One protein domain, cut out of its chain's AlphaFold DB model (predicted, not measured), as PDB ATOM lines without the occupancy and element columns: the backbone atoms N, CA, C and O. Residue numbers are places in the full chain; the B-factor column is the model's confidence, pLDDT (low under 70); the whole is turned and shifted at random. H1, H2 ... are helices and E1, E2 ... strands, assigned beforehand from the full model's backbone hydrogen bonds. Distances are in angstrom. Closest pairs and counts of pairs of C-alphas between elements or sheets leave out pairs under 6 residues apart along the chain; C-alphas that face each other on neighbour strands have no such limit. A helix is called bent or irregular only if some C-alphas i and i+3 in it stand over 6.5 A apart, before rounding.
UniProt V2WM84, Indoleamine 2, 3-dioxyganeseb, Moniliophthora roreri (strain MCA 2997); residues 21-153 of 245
ATOM      1  N   PRO A  21      15.966  -5.378  27.438       83.00
ATOM      2  CA  PRO A  21      16.998  -5.336  28.452       83.00
ATOM      3  C   PRO A  21      16.716  -6.391  29.519       83.00
ATOM      4  O   PRO A  21      15.567  -6.743  29.798       83.00
ATOM      5  N   ILE A  22      17.780  -6.846  30.176       88.31
ATOM      6  CA  ILE A  22      17.668  -7.655  31.387       88.31
ATOM      7  C   ILE A  22      16.863  -6.856  32.414       88.31
ATOM      8  O   ILE A  22      17.236  -5.743  32.792       88.31
ATOM      9  N   THR A  23      15.736  -7.413  32.852       88.69
ATOM     10  CA  THR A  23      14.786  -6.713  33.727       88.69
ATOM     11  C   THR A  23      15.100  -6.869  35.209       88.69
ATOM     12  O   THR A  23      14.592  -6.081  36.006       88.69
ATOM     13  N   ARG A  24      15.933  -7.848  35.587       92.88
ATOM     14  CA  ARG A  24      16.431  -8.043  36.953       92.88
ATOM     15  C   ARG A  24      17.777  -8.760  36.950       92.88
ATOM     16  O   ARG A  24      17.975  -9.695  36.178       92.88
ATOM     17  N   LEU A  25      18.688  -8.323  37.812       94.25
ATOM     18  CA  LEU A  25      19.991  -8.957  37.993       94.25
ATOM     19  C   LEU A  25      19.908 -10.326  38.704       94.25
ATOM     20  O   LEU A  25      18.999 -10.556  39.501       94.25
ATOM     21  N   PRO A  26      20.884 -11.224  38.464       95.06
ATOM     22  CA  PRO A  26      21.074 -12.453  39.238       95.06
ATOM     23  C   PRO A  26      21.290 -12.243  40.745       95.06
ATOM     24  O   PRO A  26      21.628 -11.152  41.208       95.06
ATOM     25  N   SER A  27      21.185 -13.339  41.508       94.06
ATOM     26  CA  SER A  27      21.272 -13.363  42.981       94.06
ATOM     27  C   SER A  27      22.541 -12.731  43.561       94.06
ATOM     28  O   SER A  27      22.507 -12.213  44.673       94.06
ATOM     29  N   GLU A  28      23.645 -12.745  42.814       95.00
ATOM     30  CA  GLU A  28      24.927 -12.137  43.197       95.00
ATOM     31  C   GLU A  28      24.832 -10.614  43.384       95.00
ATOM     32  O   GLU A  28      25.517 -10.053  44.238       95.00
ATOM     33  N   TRP A  29      23.958  -9.952  42.619       96.12
ATOM     34  CA  TRP A  29      23.772  -8.496  42.618       96.12
ATOM     35  C   TRP A  29      22.371  -8.063  43.069       96.12
ATOM     36  O   TRP A  29      22.051  -6.873  43.080       96.12
ATOM     37  N   GLU A  30      21.541  -9.018  43.481       95.56
ATOM     38  CA  GLU A  30      20.145  -8.825  43.879       95.56
ATOM     39  C   GLU A  30      19.974  -7.785  44.995       95.56
ATOM     40  O   GLU A  30      18.981  -7.066  45.028       95.56
ATOM     41  N   SER A  31      20.955  -7.617  45.887       96.88
ATOM     42  CA  SER A  31      20.870  -6.591  46.935       96.88
ATOM     43  C   SER A  31      20.809  -5.161  46.384       96.88
ATOM     44  O   SER A  31      20.242  -4.283  47.037       96.88
ATOM     45  N   TRP A  32      21.381  -4.907  45.200       97.81
ATOM     46  CA  TRP A  32      21.245  -3.616  44.525       97.81
ATOM     47  C   TRP A  32      19.832  -3.429  43.962       97.81
ATOM     48  O   TRP A  32      19.235  -2.373  44.155       97.81
ATOM     49  N   GLU A  33      19.263  -4.461  43.335       97.19
ATOM     50  CA  GLU A  33      17.873  -4.434  42.851       97.19
ATOM     51  C   GLU A  33      16.904  -4.204  44.016       97.19
ATOM     52  O   GLU A  33      16.077  -3.296  43.969       97.19
ATOM     53  N   ALA A  34      17.068  -4.948  45.111       97.19
ATOM     54  CA  ALA A  34      16.217  -4.840  46.289       97.19
ATOM     55  C   ALA A  34      16.258  -3.439  46.925       97.19
ATOM     56  O   ALA A  34      15.216  -2.907  47.313       97.19
ATOM     57  N   VAL A  35      17.437  -2.806  47.033       97.44
ATOM     58  CA  VAL A  35      17.523  -1.453  47.610       97.44
ATOM     59  C   VAL A  35      16.904  -0.401  46.686       97.44
ATOM     60  O   VAL A  35      16.274   0.538  47.177       97.44
ATOM     61  N   LEU A  36      17.053  -0.552  45.365       97.19
ATOM     62  CA  LEU A  36      16.456   0.350  44.380       97.19
ATOM     63  C   LEU A  36      14.930   0.205  44.351       97.19
ATOM     64  O   LEU A  36      14.210   1.200  44.360       97.19
ATOM     65  N   GLU A  37      14.433  -1.029  44.394       96.12
ATOM     66  CA  GLU A  37      13.008  -1.348  44.448       96.12
ATOM     67  C   GLU A  37      12.334  -0.718  45.674       96.12
ATOM     68  O   GLU A  37      11.258  -0.133  45.550       96.12
ATOM     69  N   VAL A  38      12.993  -0.729  46.840       96.19
ATOM     70  CA  VAL A  38      12.515   0.004  48.024       96.19
ATOM     71  C   VAL A  38      12.422   1.508  47.752       96.19
ATOM     72  O   VAL A  38      11.414   2.106  48.108       96.19
ATOM     73  N   ALA A  39      13.419   2.128  47.108       94.69
ATOM     74  CA  ALA A  39      13.387   3.568  46.819       94.69
ATOM     75  C   ALA A  39      12.181   3.955  45.945       94.69
ATOM     76  O   ALA A  39      11.455   4.902  46.258       94.69
ATOM     77  N   MET A  40      11.954   3.186  44.875       93.44
ATOM     78  CA  MET A  40      10.847   3.401  43.942       93.44
ATOM     79  C   MET A  40       9.489   3.155  44.615       93.44
ATOM     80  O   MET A  40       8.544   3.927  44.439       93.44
ATOM     81  N   ASN A  41       9.390   2.105  45.437       93.00
ATOM     82  CA  ASN A  41       8.145   1.729  46.099       93.00
ATOM     83  C   ASN A  41       7.796   2.629  47.287       93.00
ATOM     84  O   ASN A  41       6.612   2.907  47.491       93.00
ATOM     85  N   ASP A  42       8.774   3.129  48.038       90.88
ATOM     86  CA  ASP A  42       8.534   4.035  49.168       90.88
ATOM     87  C   ASP A  42       8.183   5.457  48.702       90.88
ATOM     88  O   ASP A  42       7.673   6.256  49.488       90.88
ATOM     89  N   GLY A  43       8.379   5.773  47.414       86.19
ATOM     90  CA  GLY A  43       8.025   7.071  46.841       86.19
ATOM     91  C   GLY A  43       8.820   8.209  47.475       86.19
ATOM     92  O   GLY A  43       8.239   9.233  47.854       86.19
ATOM     93  N   LEU A  44      10.133   8.003  47.630       90.38
ATOM     94  CA  LEU A  44      11.033   8.968  48.257       90.38
ATOM     95  C   LEU A  44      10.916  10.338  47.583       90.38
ATOM     96  O   LEU A  44      10.843  10.460  46.361       90.38
ATOM     97  N   GLN A  45      10.882  11.386  48.399       85.94
ATOM     98  CA  GLN A  45      10.702  12.748  47.914       85.94
ATOM     99  C   GLN A  45      12.042  13.410  47.622       85.94
ATOM    100  O   GLN A  45      13.053  13.119  48.257       85.94
ATOM    101  N   LEU A  46      12.025  14.365  46.694       86.12
ATOM    102  CA  LEU A  46      13.149  15.265  46.479       86.12
ATOM    103  C   LEU A  46      13.449  16.067  47.745       86.12
ATOM    104  O   LEU A  46      12.578  16.749  48.283       86.12
ATOM    105  N   GLY A  47      14.704  16.049  48.169       83.12
ATOM    106  CA  GLY A  47      15.163  16.734  49.367       83.12
ATOM    107  C   GLY A  47      15.085  18.258  49.288       83.12
ATOM    108  O   GLY A  47      14.919  18.912  50.313       83.12
ATOM    109  N   ASN A  48      15.160  18.826  48.081       80.69
ATOM    110  CA  ASN A  48      14.987  20.261  47.830       80.69
ATOM    111  C   ASN A  48      13.514  20.665  47.608       80.69
ATOM    112  O   ASN A  48      13.238  21.832  47.320       80.69
ATOM    113  N   ARG A  49      12.556  19.731  47.730       82.44
ATOM    114  CA  ARG A  49      11.131  20.037  47.585       82.44
ATOM    115  C   ARG A  49      10.683  20.961  48.716       82.44
ATOM    116  O   ARG A  49      10.831  20.645  49.896       82.44
ATOM    117  N   LEU A  50      10.055  22.079  48.350       79.00
ATOM    118  CA  LEU A  50       9.399  22.959  49.315       79.00
ATOM    119  C   LEU A  50       8.333  22.176  50.099       79.00
ATOM    120  O   LEU A  50       7.517  21.458  49.517       79.00
ATOM    121  N   GLY A  51       8.356  22.313  51.425       83.06
ATOM    122  CA  GLY A  51       7.414  21.625  52.309       83.06
ATOM    123  C   GLY A  51       7.637  20.113  52.419       83.06
ATOM    124  O   GLY A  51       6.667  19.380  52.592       83.06
ATOM    125  N   ILE A  52       8.875  19.628  52.267       86.12
ATOM    126  CA  ILE A  52       9.228  18.262  52.675       86.12
ATOM    127  C   ILE A  52       9.086  18.126  54.200       86.12
ATOM    128  O   ILE A  52       9.616  18.950  54.955       86.12
ATOM    129  N   THR A  53       8.340  17.119  54.656       91.00
ATOM    130  CA  THR A  53       8.113  16.873  56.084       91.00
ATOM    131  C   THR A  53       9.317  16.187  56.721       91.00
ATOM    132  O   THR A  53      10.196  15.649  56.042       91.00
ATOM    133  N   GLU A  54       9.383  16.207  58.049       90.56
ATOM    134  CA  GLU A  54      10.472  15.539  58.760       90.56
ATOM    135  C   GLU A  54      10.373  14.011  58.631       90.56
ATOM    136  O   GLU A  54      11.386  13.330  58.493       90.56
ATOM    137  N   GLU A  55       9.160  13.464  58.562       92.31
ATOM    138  CA  GLU A  55       8.907  12.038  58.334       92.31
ATOM    139  C   GLU A  55       9.390  11.586  56.948       92.31
ATOM    140  O   GLU A  55       9.951  10.495  56.800       92.31
ATOM    141  N   GLU A  56       9.214  12.427  55.924       91.69
ATOM    142  CA  GLU A  56       9.718  12.165  54.572       91.69
ATOM    143  C   GLU A  56      11.251  12.142  54.557       91.69
ATOM    144  O   GLU A  56      11.847  11.205  54.020       91.69
ATOM    145  N   LYS A  57      11.908  13.095  55.235       91.00
ATOM    146  CA  LYS A  57      13.373  13.089  55.390       91.00
ATOM    147  C   LYS A  57      13.863  11.862  56.154       91.00
ATOM    148  O   LYS A  57      14.810  11.210  55.724       91.00
ATOM    149  N   GLN A  58      13.213  11.498  57.258       93.06
ATOM    150  CA  GLN A  58      13.564  10.299  58.024       93.06
ATOM    151  C   GLN A  58      13.399   9.022  57.196       93.06
ATOM    152  O   GLN A  58      14.156   8.066  57.356       93.06
ATOM    153  N   THR A  59      12.418   8.980  56.297       94.31
ATOM    154  CA  THR A  59      12.234   7.859  55.368       94.31
ATOM    155  C   THR A  59      13.380   7.782  54.363       94.31
ATOM    156  O   THR A  59      13.999   6.723  54.244       94.31
ATOM    157  N   SER A  60      13.748   8.906  53.744       94.19
ATOM    158  CA  SER A  60      14.924   8.992  52.872       94.19
ATOM    159  C   SER A  60      16.220   8.597  53.591       94.19
ATOM    160  O   SER A  60      17.015   7.833  53.047       94.19
ATOM    161  N   GLU A  61      16.433   9.045  54.833       94.75
ATOM    162  CA  GLU A  61      17.642   8.724  55.603       94.75
ATOM    163  C   GLU A  61      17.714   7.244  55.998       94.75
ATOM    164  O   GLU A  61      18.774   6.625  55.890       94.75
ATOM    165  N   ARG A  62      16.584   6.629  56.381       95.94
ATOM    166  CA  ARG A  62      16.507   5.177  56.624       95.94
ATOM    167  C   ARG A  62      16.883   4.379  55.382       95.94
ATOM    168  O   ARG A  62      17.591   3.380  55.489       95.94
ATOM    169  N   TRP A  63      16.443   4.820  54.208       97.31
ATOM    170  CA  TRP A  63      16.840   4.192  52.956       97.31
ATOM    171  C   TRP A  63      18.337   4.409  52.651       97.31
ATOM    172  O   TRP A  63      19.041   3.446  52.349       97.31
ATOM    173  N   ARG A  64      18.878   5.623  52.840       95.81
ATOM    174  CA  ARG A  64      20.322   5.899  52.681       95.81
ATOM    175  C   ARG A  64      21.197   5.096  53.645       95.81
ATOM    176  O   ARG A  64      22.311   4.720  53.283       95.81
ATOM    177  N   LEU A  65      20.730   4.827  54.867       95.88
ATOM    178  CA  LEU A  65      21.405   3.923  55.808       95.88
ATOM    179  C   LEU A  65      21.535   2.513  55.221       95.88
ATOM    180  O   LEU A  65      22.641   1.985  55.197       95.88
ATOM    181  N   ARG A  66      20.464   1.963  54.634       97.12
ATOM    182  CA  ARG A  66      20.524   0.651  53.965       97.12
ATOM    183  C   ARG A  66      21.546   0.630  52.833       97.12
ATOM    184  O   ARG A  66      22.309  -0.321  52.736       97.12
ATOM    185  N   VAL A  67      21.615   1.687  52.019       97.44
ATOM    186  CA  VAL A  67      22.629   1.802  50.951       97.44
ATOM    187  C   VAL A  67      24.052   1.802  51.528       97.44
ATOM    188  O   VAL A  67      24.940   1.152  50.975       97.44
ATOM    189  N   ARG A  68      24.284   2.488  52.657       96.38
ATOM    190  CA  ARG A  68      25.587   2.502  53.353       96.38
ATOM    191  C   ARG A  68      25.975   1.142  53.933       96.38
ATOM    192  O   ARG A  68      27.162   0.839  53.980       96.38
ATOM    193  N   GLU A  69      24.998   0.351  54.363       96.50
ATOM    194  CA  GLU A  69      25.195  -0.980  54.954       96.50
ATOM    195  C   GLU A  69      25.362  -2.098  53.916       96.50
ATOM    196  O   GLU A  69      25.720  -3.220  54.277       96.50
ATOM    197  N   LEU A  70      25.131  -1.814  52.628       96.62
ATOM    198  CA  LEU A  70      25.350  -2.795  51.569       96.62
ATOM    199  C   LEU A  70      26.811  -3.274  51.539       96.62
ATOM    200  O   LEU A  70      27.736  -2.473  51.712       96.62
ATOM    201  N   PRO A  71      27.051  -4.564  51.251       95.75
ATOM    202  CA  PRO A  71      28.400  -5.041  51.005       95.75
ATOM    203  C   PRO A  71      28.968  -4.412  49.726       95.75
ATOM    204  O   PRO A  71      28.240  -4.070  48.793       95.75
ATOM    205  N   ILE A  72      30.294  -4.288  49.661       95.94
ATOM    206  CA  ILE A  72      30.978  -3.936  48.413       95.94
ATOM    207  C   ILE A  72      30.965  -5.181  47.523       95.94
ATOM    208  O   ILE A  72      31.724  -6.121  47.757       95.94
ATOM    209  N   ILE A  73      30.086  -5.191  46.523       93.88
ATOM    210  CA  ILE A  73      29.944  -6.302  45.576       93.88
ATOM    211  C   ILE A  73      30.777  -6.009  44.329       93.88
ATOM    212  O   ILE A  73      30.848  -4.877  43.851       93.88
ATOM    213  N   THR A  74      31.432  -7.038  43.805       92.62
ATOM    214  CA  THR A  74      32.245  -6.942  42.592       92.62
ATOM    215  C   THR A  74      31.376  -6.766  41.350       92.62
ATOM    216  O   THR A  74      30.345  -7.426  41.208       92.62
ATOM    217  N   LYS A  75      31.817  -5.917  40.413       90.19
ATOM    218  CA  LYS A  75      31.129  -5.745  39.127       90.19
ATOM    219  C   LYS A  75      31.096  -7.049  38.303       90.19
ATOM    220  O   LYS A  75      32.043  -7.841  38.407       90.19
ATOM    221  N   PRO A  76      30.097  -7.227  37.417       91.44
ATOM    222  CA  PRO A  76      30.135  -8.263  36.391       91.44
ATOM    223  C   PRO A  76      31.367  -8.113  35.490       91.44
ATOM    224  O   PRO A  76      31.927  -7.019  35.307       91.44
ATOM    225  N   GLN A  77      31.820  -9.242  34.950       88.06
ATOM    226  CA  GLN A  77      32.886  -9.284  33.943       88.06
ATOM    227  C   GLN A  77      32.334  -9.515  32.541       88.06
ATOM    228  O   GLN A  77      32.990  -9.163  31.563       88.06
ATOM    229  N   ASP A  78      31.143 -10.088  32.446       88.25
ATOM    230  CA  ASP A  78      30.452 -10.321  31.196       88.25
ATOM    231  C   ASP A  78      29.786  -9.026  30.682       88.25
ATOM    232  O   ASP A  78      29.251  -8.238  31.467       88.25
ATOM    233  N   PRO A  79      29.801  -8.783  29.361       83.00
ATOM    234  CA  PRO A  79      29.130  -7.629  28.758       83.00
ATOM    235  C   PRO A  79      27.608  -7.625  28.938       83.00
ATOM    236  O   PRO A  79      26.993  -6.561  28.911       83.00
ATOM    237  N   GLU A  80      27.009  -8.803  29.125       84.94
ATOM    238  CA  GLU A  80      25.562  -9.001  29.194       84.94
ATOM    239  C   GLU A  80      24.945  -8.261  30.393       84.94
ATOM    240  O   GLU A  80      23.982  -7.510  30.228       84.94
ATOM    241  N   HIS A  81      25.546  -8.370  31.582       91.81
ATOM    242  CA  HIS A  81      25.016  -7.739  32.794       91.81
ATOM    243  C   HIS A  81      25.561  -6.327  33.050       91.81
ATOM    244  O   HIS A  81      24.976  -5.591  33.849       91.81
ATOM    245  N   ILE A  82      26.649  -5.909  32.389       91.88
ATOM    246  CA  ILE A  82      27.318  -4.619  32.655       91.88
ATOM    247  C   ILE A  82      26.355  -3.431  32.544       91.88
ATOM    248  O   ILE A  82      26.312  -2.602  33.454       91.88
ATOM    249  N   HIS A  83      25.555  -3.356  31.475       89.94
ATOM    250  CA  HIS A  83      24.627  -2.238  31.275       89.94
ATOM    251  C   HIS A  83      23.514  -2.216  32.324       89.94
ATOM    252  O   HIS A  83      23.163  -1.151  32.830       89.94
ATOM    253  N   ARG A  84      22.997  -3.388  32.708       93.56
ATOM    254  CA  ARG A  84      21.960  -3.485  33.738       93.56
ATOM    255  C   ARG A  84      22.501  -3.100  35.111       93.56
ATOM    256  O   ARG A  84      21.865  -2.315  35.809       93.56
ATOM    257  N   VAL A  85      23.679  -3.595  35.490       95.56
ATOM    258  CA  VAL A  85      24.311  -3.203  36.756       95.56
ATOM    259  C   VAL A  85      24.589  -1.708  36.774       95.56
ATOM    260  O   VAL A  85      24.284  -1.052  37.769       95.56
ATOM    261  N   ARG A  86      25.119  -1.152  35.675       94.88
ATOM    262  CA  ARG A  86      25.315   0.293  35.551       94.88
ATOM    263  C   ARG A  86      24.015   1.030  35.840       94.88
ATOM    264  O   ARG A  86      24.011   1.872  36.733       94.88
ATOM    265  N   LEU A  87      22.947   0.675  35.124       95.06
ATOM    266  CA  LEU A  87      21.631   1.288  35.250       95.06
ATOM    267  C   LEU A  87      21.157   1.264  36.712       95.06
ATOM    268  O   LEU A  87      20.864   2.310  37.281       95.06
ATOM    269  N   VAL A  88      21.173   0.101  37.363       97.19
ATOM    270  CA  VAL A  88      20.760  -0.025  38.770       97.19
ATOM    271  C   VAL A  88      21.592   0.886  39.684       97.19
ATOM    272  O   VAL A  88      21.034   1.645  40.475       97.19
ATOM    273  N   LEU A  89      22.923   0.871  39.560       97.44
ATOM    274  CA  LEU A  89      23.807   1.656  40.428       97.44
ATOM    275  C   LEU A  89      23.661   3.169  40.225       97.44
ATOM    276  O   LEU A  89      23.650   3.907  41.211       97.44
ATOM    277  N   VAL A  90      23.538   3.654  38.983       96.81
ATOM    278  CA  VAL A  90      23.354   5.096  38.740       96.81
ATOM    279  C   VAL A  90      21.997   5.584  39.235       96.81
ATOM    280  O   VAL A  90      21.918   6.699  39.744       96.81
ATOM    281  N   TRP A  91      20.953   4.753  39.172       96.81
ATOM    282  CA  TRP A  91      19.650   5.088  39.744       96.81
ATOM    283  C   TRP A  91      19.683   5.090  41.277       96.81
ATOM    284  O   TRP A  91      19.185   6.035  41.887       96.81
ATOM    285  N   ILE A  92      20.358   4.128  41.921       97.50
ATOM    286  CA  ILE A  92      20.603   4.184  43.376       97.50
ATOM    287  C   ILE A  92      21.368   5.462  43.732       97.50
ATOM    288  O   ILE A  92      20.991   6.150  44.675       97.50
ATOM    289  N   LEU A  93      22.414   5.816  42.980       96.50
ATOM    290  CA  LEU A  93      23.154   7.061  43.189       96.50
ATOM    291  C   LEU A  93      22.247   8.286  43.044       96.50
ATOM    292  O   LEU A  93      22.309   9.191  43.875       96.50
ATOM    293  N   HIS A  94      21.385   8.300  42.029       94.06
ATOM    294  CA  HIS A  94      20.439   9.379  41.787       94.06
ATOM    295  C   HIS A  94      19.496   9.578  42.985       94.06
ATOM    296  O   HIS A  94      19.431  10.671  43.554       94.06
ATOM    297  N   PHE A  95      18.867   8.510  43.481       94.75
ATOM    298  CA  PHE A  95      18.102   8.572  44.729       94.75
ATOM    299  C   PHE A  95      18.979   8.989  45.921       94.75
ATOM    300  O   PHE A  95      18.580   9.837  46.722       94.75
ATOM    301  N   TYR A  96      20.197   8.461  46.044       94.69
ATOM    302  CA  TYR A  96      21.099   8.753  47.160       94.69
ATOM    303  C   TYR A  96      21.530  10.209  47.219       94.69
ATOM    304  O   TYR A  96      21.736  10.723  48.308       94.69
ATOM    305  N   VAL A  97      21.641  10.903  46.094       91.38
ATOM    306  CA  VAL A  97      21.987  12.327  46.093       91.38
ATOM    307  C   VAL A  97      20.746  13.179  46.346       91.38
ATOM    308  O   VAL A  97      20.768  14.036  47.229       91.38
ATOM    309  N   HIS A  98      19.637  12.902  45.656       88.75
ATOM    310  CA  HIS A  98      18.527  13.852  45.546       88.75
ATOM    311  C   HIS A  98      17.411  13.702  46.595       88.75
ATOM    312  O   HIS A  98      16.550  14.573  46.684       88.75
ATOM    313  N   THR A  99      17.405  12.648  47.418       90.38
ATOM    314  CA  THR A  99      16.314  12.377  48.392       90.38
ATOM    315  C   THR A  99      16.374  13.139  49.724       90.38
ATOM    316  O   THR A  99      15.419  13.107  50.499       90.38
ATOM    317  N   LEU A 100      17.480  13.824  50.016       87.00
ATOM    318  CA  LEU A 100      17.658  14.697  51.180       87.00
ATOM    319  C   LEU A 100      18.280  16.010  50.722       87.00
ATOM    320  O   LEU A 100      19.066  16.002  49.769       87.00
ATOM    321  N   PRO A 101      17.931  17.130  51.374       77.75
ATOM    322  CA  PRO A 101      18.562  18.400  51.070       77.75
ATOM    323  C   PRO A 101      20.075  18.301  51.325       77.75
ATOM    324  O   PRO A 101      20.491  17.585  52.245       77.75
ATOM    325  N   PRO A 102      20.902  19.026  50.551       70.62
ATOM    326  CA  PRO A 102      22.288  19.237  50.935       70.62
ATOM    327  C   PRO A 102      22.321  19.819  52.353       70.62
ATOM    328  O   PRO A 102      21.505  20.681  52.693       70.62
ATOM    329  N   GLN A 103      23.224  19.324  53.200       66.44
ATOM    330  CA  GLN A 103      23.416  19.914  54.522       66.44
ATOM    331  C   GLN A 103      23.912  21.358  54.352       66.44
ATOM    332  O   GLN A 103      24.664  21.648  53.424       66.44
ATOM    333  N   SER A 104      23.450  22.266  55.214       60.94
ATOM    334  CA  SER A 104      23.798  23.690  55.163       60.94
ATOM    335  C   SER A 104      25.317  23.900  55.140       60.94
ATOM    336  O   SER A 104      26.011  23.399  56.019       60.94
ATOM    337  N   ASP A 105      25.776  24.630  54.119       58.31
ATOM    338  CA  ASP A 105      27.094  25.233  53.903       58.31
ATOM    339  C   ASP A 105      28.296  24.475  54.492       58.31
ATOM    340  O   ASP A 105      28.804  24.862  55.544       58.31
ATOM    341  N   SER A 106      28.780  23.428  53.800       55.75
ATOM    342  CA  SER A 106      30.221  23.151  53.528       55.75
ATOM    343  C   SER A 106      30.554  21.671  53.286       55.75
ATOM    344  O   SER A 106      31.635  21.387  52.771       55.75
ATOM    345  N   GLU A 107      29.687  20.714  53.640       66.44
ATOM    346  CA  GLU A 107      30.013  19.291  53.456       66.44
ATOM    347  C   GLU A 107      29.331  18.677  52.220       66.44
ATOM    348  O   GLU A 107      28.100  18.605  52.160       66.44
ATOM    349  N   PRO A 108      30.108  18.195  51.228       77.06
ATOM    350  CA  PRO A 108      29.547  17.501  50.079       77.06
ATOM    351  C   PRO A 108      28.923  16.168  50.507       77.06
ATOM    352  O   PRO A 108      29.412  15.488  51.415       77.06
ATOM    353  N   VAL A 109      27.866  15.750  49.804       83.69
ATOM    354  CA  VAL A 109      27.236  14.441  50.024       83.69
ATOM    355  C   VAL A 109      28.264  13.337  49.768       83.69
ATOM    356  O   VAL A 109      28.722  13.138  48.643       83.69
ATOM    357  N   ARG A 110      28.628  12.590  50.815       89.69
ATOM    358  CA  ARG A 110      29.565  11.466  50.699       89.69
ATOM    359  C   ARG A 110      28.844  10.207  50.231       89.69
ATOM    360  O   ARG A 110      27.986   9.669  50.936       89.69
ATOM    361  N   ILE A 111      29.228   9.723  49.053       94.31
ATOM    362  CA  ILE A 111      28.721   8.474  48.478       94.31
ATOM    363  C   ILE A 111      29.435   7.280  49.133       94.31
ATOM    364  O   ILE A 111      30.670   7.269  49.174       94.31
ATOM    365  N   PRO A 112      28.710   6.268  49.646       96.19
ATOM    366  CA  PRO A 112      29.332   5.151  50.344       96.19
ATOM    367  C   PRO A 112      30.172   4.266  49.414       96.19
ATOM    368  O   PRO A 112      29.816   4.112  48.243       96.19
ATOM    369  N   PRO A 113      31.239   3.618  49.927       96.44
ATOM    370  CA  PRO A 113      32.064   2.687  49.151       96.44
ATOM    371  C   PRO A 113      31.282   1.534  48.513       96.44
ATOM    372  O   PRO A 113      31.630   1.102  47.418       96.44
ATOM    373  N   SER A 114      30.210   1.074  49.169       96.25
ATOM    374  CA  SER A 114      29.295   0.035  48.670       96.25
ATOM    375  C   SER A 114      28.671   0.373  47.313       96.25
ATOM    376  O   SER A 114      28.342  -0.529  46.548       96.25
ATOM    377  N   LEU A 115      28.553   1.667  47.004       96.62
ATOM    378  CA  LEU A 115      28.005   2.188  45.758       96.62
ATOM    379  C   LEU A 115      29.095   2.769  44.848       96.62
ATOM    380  O   LEU A 115      29.133   2.472  43.656       96.62
ATOM    381  N   SER A 116      29.999   3.584  45.398       96.12
ATOM    382  CA  SER A 116      30.991   4.312  44.601       96.12
ATOM    383  C   SER A 116      32.047   3.399  43.980       96.12
ATOM    384  O   SER A 116      32.414   3.607  42.826       96.12
ATOM    385  N   VAL A 117      32.507   2.361  44.685       96.56
ATOM    386  CA  VAL A 117      33.521   1.428  44.167       96.56
ATOM    387  C   VAL A 117      33.029   0.664  42.929       96.56
ATOM    388  O   VAL A 117      33.684   0.781  41.888       96.56
ATOM    389  N   PRO A 118      31.908  -0.089  42.972       96.56
ATOM    390  CA  PRO A 118      31.437  -0.818  41.794       96.56
ATOM    391  C   PRO A 118      31.047   0.123  40.651       96.56
ATOM    392  O   PRO A 118      31.370  -0.159  39.496       96.56
ATOM    393  N   LEU A 119      30.434   1.275  40.956       96.62
ATOM    394  CA  LEU A 119      30.045   2.240  39.932       96.62
ATOM    395  C   LEU A 119      31.262   2.819  39.201       96.62
ATOM    396  O   LEU A 119      31.262   2.853  37.977       96.62
ATOM    397  N   LEU A 120      32.326   3.208  39.913       96.81
ATOM    398  CA  LEU A 120      33.556   3.712  39.287       96.81
ATOM    399  C   LEU A 120      34.237   2.657  38.407       96.81
ATOM    400  O   LEU A 120      34.742   2.979  37.331       96.81
ATOM    401  N   GLN A 121      34.241   1.393  38.837       95.69
ATOM    402  CA  GLN A 121      34.795   0.295  38.041       95.69
ATOM    403  C   GLN A 121      34.007   0.077  36.745       95.69
ATOM    404  O   GLN A 121      34.604  -0.142  35.687       95.69
ATOM    405  N   ILE A 122      32.677   0.143  36.814       95.12
ATOM    406  CA  ILE A 122      31.799   0.003  35.649       95.12
ATOM    407  C   ILE A 122      31.927   1.212  34.733       95.12
ATOM    408  O   ILE A 122      32.170   1.026  33.550       95.12
ATOM    409  N   SER A 123      31.887   2.426  35.279       95.06
ATOM    410  CA  SER A 123      32.121   3.673  34.549       95.06
ATOM    411  C   SER A 123      33.418   3.660  33.754       95.06
ATOM    412  O   SER A 123      33.433   4.048  32.591       95.06
ATOM    413  N   LYS A 124      34.504   3.154  34.349       94.31
ATOM    414  CA  LYS A 124      35.779   2.983  33.646       94.31
ATOM    415  C   LYS A 124      35.698   1.949  32.518       94.31
ATOM    416  O   LYS A 124      36.401   2.082  31.528       94.31
ATOM    417  N   THR A 125      34.895   0.899  32.690       92.06
ATOM    418  CA  THR A 125      34.744  -0.174  31.693       92.06
ATOM    419  C   THR A 125      33.856   0.262  30.526       92.06
ATOM    420  O   THR A 125      34.139  -0.111  29.394       92.06
ATOM    421  N   THR A 126      32.806   1.048  30.787       89.62
ATOM    422  CA  THR A 126      31.850   1.515  29.769       89.62
ATOM    423  C   THR A 126      32.196   2.878  29.173       89.62
ATOM    424  O   THR A 126      31.456   3.356  28.322       89.62
ATOM    425  N   ASP A 127      33.288   3.507  29.619       92.12
ATOM    426  CA  ASP A 127      33.686   4.875  29.251       92.12
ATOM    427  C   ASP A 127      32.562   5.909  29.454       92.12
ATOM    428  O   ASP A 127      32.300   6.787  28.636       92.12
ATOM    429  N   GLN A 128      31.847   5.782  30.576       91.38
ATOM    430  CA  GLN A 128      30.738   6.664  30.934       91.38
ATOM    431  C   GLN A 128      30.935   7.246  32.334       91.38
ATOM    432  O   GLN A 128      31.386   6.545  33.247       91.38
ATOM    433  N   PRO A 129      30.540   8.507  32.576       95.00
ATOM    434  CA  PRO A 129      30.724   9.128  33.881       95.00
ATOM    435  C   PRO A 129      29.874   8.426  34.962       95.00
ATOM    436  O   PRO A 129      28.831   7.842  34.648       95.00
ATOM    437  N   PRO A 130      30.298   8.443  36.239       94.88
ATOM    438  CA  PRO A 130      29.587   7.804  37.352       94.88
ATOM    439  C   PRO A 130      28.420   8.677  37.844       94.88
ATOM    440  O   PRO A 130      28.319   9.008  39.021       94.88
ATOM    441  N   VAL A 131      27.557   9.092  36.923       93.25
ATOM    442  CA  VAL A 131      26.361   9.908  37.154       93.25
ATOM    443  C   VAL A 131      25.266   9.423  36.209       93.25
ATOM    444  O   VAL A 131      25.575   8.838  35.171       93.25
ATOM    445  N   LEU A 132      24.001   9.649  36.565       92.62
ATOM    446  CA  LEU A 132      22.877   9.366  35.678       92.62
ATOM    447  C   LEU A 132      23.015  10.204  34.397       92.62
ATOM    448  O   LEU A 132      23.010  11.433  34.453       92.62
ATOM    449  N   THR A 133      23.157   9.537  33.254       92.06
ATOM    450  CA  THR A 133      23.244  10.177  31.934       92.06
ATOM    451  C   THR A 133      21.956   9.997  31.135       92.06
ATOM    452  O   THR A 133      21.070   9.236  31.521       92.06
ATOM    453  N   TYR A 134      21.870  10.646  29.971       90.75
ATOM    454  CA  TYR A 134      20.794  10.391  29.011       90.75
ATOM    455  C   TYR A 134      20.742   8.918  28.574       90.75
ATOM    456  O   TYR A 134      19.661   8.339  28.486       90.75
ATOM    457  N   ALA A 135      21.903   8.281  28.380       89.81
ATOM    458  CA  ALA A 135      21.964   6.864  28.040       89.81
ATOM    459  C   ALA A 135      21.346   5.989  29.139       89.81
ATOM    460  O   ALA A 135      20.614   5.053  28.844       89.81
ATOM    461  N   ASP A 136      21.579   6.331  30.404       92.25
ATOM    462  CA  ASP A 136      21.009   5.595  31.528       92.25
ATOM    463  C   ASP A 136      19.507   5.877  31.694       92.25
ATOM    464  O   ASP A 136      18.723   4.953  31.862       92.25
ATOM    465  N   GLY A 137      19.089   7.144  31.640       90.94
ATOM    466  CA  GLY A 137      17.706   7.549  31.909       90.94
ATOM    467  C   GLY A 137      16.727   7.263  30.769       90.94
ATOM    468  O   GLY A 137      15.545   7.060  31.031       90.94
ATOM    469  N   VAL A 138      17.196   7.242  29.520       90.56
ATOM    470  CA  VAL A 138      16.351   7.064  28.330       90.56
ATOM    471  C   VAL A 138      16.673   5.751  27.635       90.56
ATOM    472  O   VAL A 138      15.830   4.857  27.623       90.56
ATOM    473  N   ILE A 139      17.887   5.610  27.102       89.56
ATOM    474  CA  ILE A 139      18.246   4.503  26.204       89.56
ATOM    475  C   ILE A 139      18.185   3.144  26.918       89.56
ATOM    476  O   ILE A 139      17.526   2.224  26.444       89.56
ATOM    477  N   LEU A 140      18.845   3.013  28.070       90.12
ATOM    478  CA  LEU A 140      18.910   1.764  28.837       90.12
ATOM    479  C   LEU A 140      17.682   1.548  29.729       90.12
ATOM    480  O   LEU A 140      17.394   0.416  30.110       90.12
ATOM    481  N   ASN A 141      16.966   2.620  30.072       92.81
ATOM    482  CA  ASN A 141      15.757   2.549  30.888       92.81
ATOM    483  C   ASN A 141      14.525   2.112  30.087       92.81
ATOM    484  O   ASN A 141      13.554   1.655  30.686       92.81
ATOM    485  N   SER A 142      14.543   2.269  28.760       90.75
ATOM    486  CA  SER A 142      13.361   2.102  27.910       90.75
ATOM    487  C   SER A 142      13.473   0.885  27.002       90.75
ATOM    488  O   SER A 142      14.533   0.594  26.453       90.75
ATOM    489  N   TYR A 143      12.364   0.178  26.806       88.69
ATOM    490  CA  TYR A 143      12.303  -0.984  25.922       88.69
ATOM    491  C   TYR A 143      10.902  -1.205  25.359       88.69
ATOM    492  O   TYR A 143       9.922  -0.691  25.894       88.69
ATOM    493  N   LEU A 144      10.808  -1.988  24.285       84.44
ATOM    494  CA  LEU A 144       9.536  -2.435  23.723       84.44
ATOM    495  C   LEU A 144       9.177  -3.800  24.313       84.44
ATOM    496  O   LEU A 144       9.960  -4.747  24.229       84.44
ATOM    497  N   ASP A 145       7.997  -3.907  24.918       80.56
ATOM    498  CA  ASP A 145       7.486  -5.184  25.408       80.56
ATOM    499  C   ASP A 145       7.134  -6.096  24.226       80.56
ATOM    500  O   ASP A 145       6.275  -5.763  23.411       80.56
ATOM    501  N   ALA A 146       7.756  -7.274  24.157       74.25
ATOM    502  CA  ALA A 146       7.545  -8.243  23.084       74.25
ATOM    503  C   ALA A 146       6.086  -8.720  22.950       74.25
ATOM    504  O   ALA A 146       5.694  -9.205  21.891       74.25
ATOM    505  N   THR A 147       5.280  -8.606  24.010       75.19
ATOM    506  CA  THR A 147       3.892  -9.096  24.016       75.19
ATOM    507  C   THR A 147       2.901  -8.139  23.355       75.19
ATOM    508  O   THR A 147       1.991  -8.594  22.666       75.19
ATOM    509  N   HIS A 148       3.084  -6.829  23.536       70.00
ATOM    510  CA  HIS A 148       2.138  -5.799  23.077       70.00
ATOM    511  C   HIS A 148       2.781  -4.758  22.152       70.00
ATOM    512  O   HIS A 148       2.090  -3.892  21.624       70.00
ATOM    513  N   ASN A 149       4.098  -4.845  21.935       75.56
ATOM    514  CA  ASN A 149       4.904  -3.840  21.245       75.56
ATOM    515  C   ASN A 149       4.724  -2.428  21.838       75.56
ATOM    516  O   ASN A 149       4.799  -1.422  21.134       75.56
ATOM    517  N   GLU A 150       4.462  -2.377  23.145       80.69
ATOM    518  CA  GLU A 150       4.257  -1.146  23.898       80.69
ATOM    519  C   GLU A 150       5.572  -0.713  24.557       80.69
ATOM    520  O   GLU A 150       6.262  -1.547  25.159       80.69
ATOM    521  N   PRO A 151       5.933   0.578  24.468       85.19
ATOM    522  CA  PRO A 151       7.136   1.095  25.095       85.19
ATOM    523  C   PRO A 151       6.969   1.165  26.621       85.19
ATOM    524  O   PRO A 151       5.948   1.619  27.136       85.19
ATOM    525  N   LYS A 152       7.985   0.707  27.357       88.56
ATOM    526  CA  LYS A 152       8.015   0.659  28.825       88.56
ATOM    527  C   LYS A 152       9.328   1.201  29.374       88.56
ATOM    528  O   LYS A 152      10.380   0.991  28.778       88.56
ATOM    529  N   CYS A 153       9.247   1.850  30.536       89.94
ATOM    530  CA  CYS A 153      10.407   2.230  31.344       89.94
ATOM    531  C   CYS A 153      10.615   1.225  32.476       89.94
ATOM    532  O   CYS A 153       9.641   0.733  33.050       89.94
TER     533      CYS A 153
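What this domain is: This is residues 21 to 153 of the 245 residues of the protein "Indoleamine 2, 3-dioxyganeseb" of Moniliophthora roreri (strain MCA 2997) (UniProt V2WM84). The long helix H3 is the core, with H1 packed on one side of it, H4 on another, and the short helix H5 by a third side. H2 folds back beside H1 to make a helical hairpin, and a small strand hairpin, E1 and E2, lies at one end of the whole, away from the long link of residues 99 to 112. The printed part has 133 residues, with five named helices and then two named strands along the chain; the class is mostly helix, and the sheet, E1 - E2, is antiparallel. The whole is compact, with a radius of gyration of the C-alphas of 15.5 A and spans of 44 by 34 by 26 A.

How they stand to each other: E1, residues 142 to 144, and E2, residues 151 to 153, form an antiparallel hairpin; N 143 and O 152 are within hydrogen-bond range at 2.9 A, and N 152 and O 143 at 2.8 A. A tight link joins E1 to H5, residues 134 to 139. H5 only just touches H3, residues 79 to 98, with 3 pairs of C-alphas within 8 A; the closest C-alphas are those of Leu 87 and Asp 136, 5.7 A apart. H3 is the hub, touching three helices. H1, residues 30 to 42, touches residues 88 to 95 of H3 at a steep tilt of 40 degrees, the same way; the closest C-alphas, of Leu 36 and Ile 92, are 5.7 A apart. H4, residues 113 to 126, touches H3 at a steep tilt of 47 degrees, opposite ways; the closest C-alphas, of Leu 89 and Leu 119, are 6.3 A apart. H2, residues 54 to 69, forms a helical hairpin with H1 at a shallow tilt of 3 degrees, and their closest C-alphas, of Val 35 and Val 67, are 6.9 A apart. H1, H2 and H3 are an up and down bundle, each running against the one before it. H2 and H4 touch only at their ends, where the C-alphas of Arg 68 and Ser 114, the closest, are 6.5 A apart. H1 and H4 are apart. Every O i to N i+4 pair is within hydrogen-bond range in H1, H2 and H5; in H3 it is 14 of 16 and in H4 9 of 10.

Where its parts are: H3 is 29.3 A long from first to last C-alpha and irregular, with C-alphas 80 and 83 7.1 A apart. H2 measures 22.5 A, H4 19.4 A and H1 18.1 A. H1 begins at C-alpha 30, (20.145, -8.825, 43.879), and E2 ends at C-alpha 153, (10.407, 2.230, 31.344).

The domain as a whole: The two C-alphas farthest apart, of Asp 105 and Thr 147, are 51.1 A apart. The printed part has no cut; the links H1 to H2 and H3 to H4 are long. Mean pLDDT of the printed part is 90.1, and residues 103 to 107 are under 70.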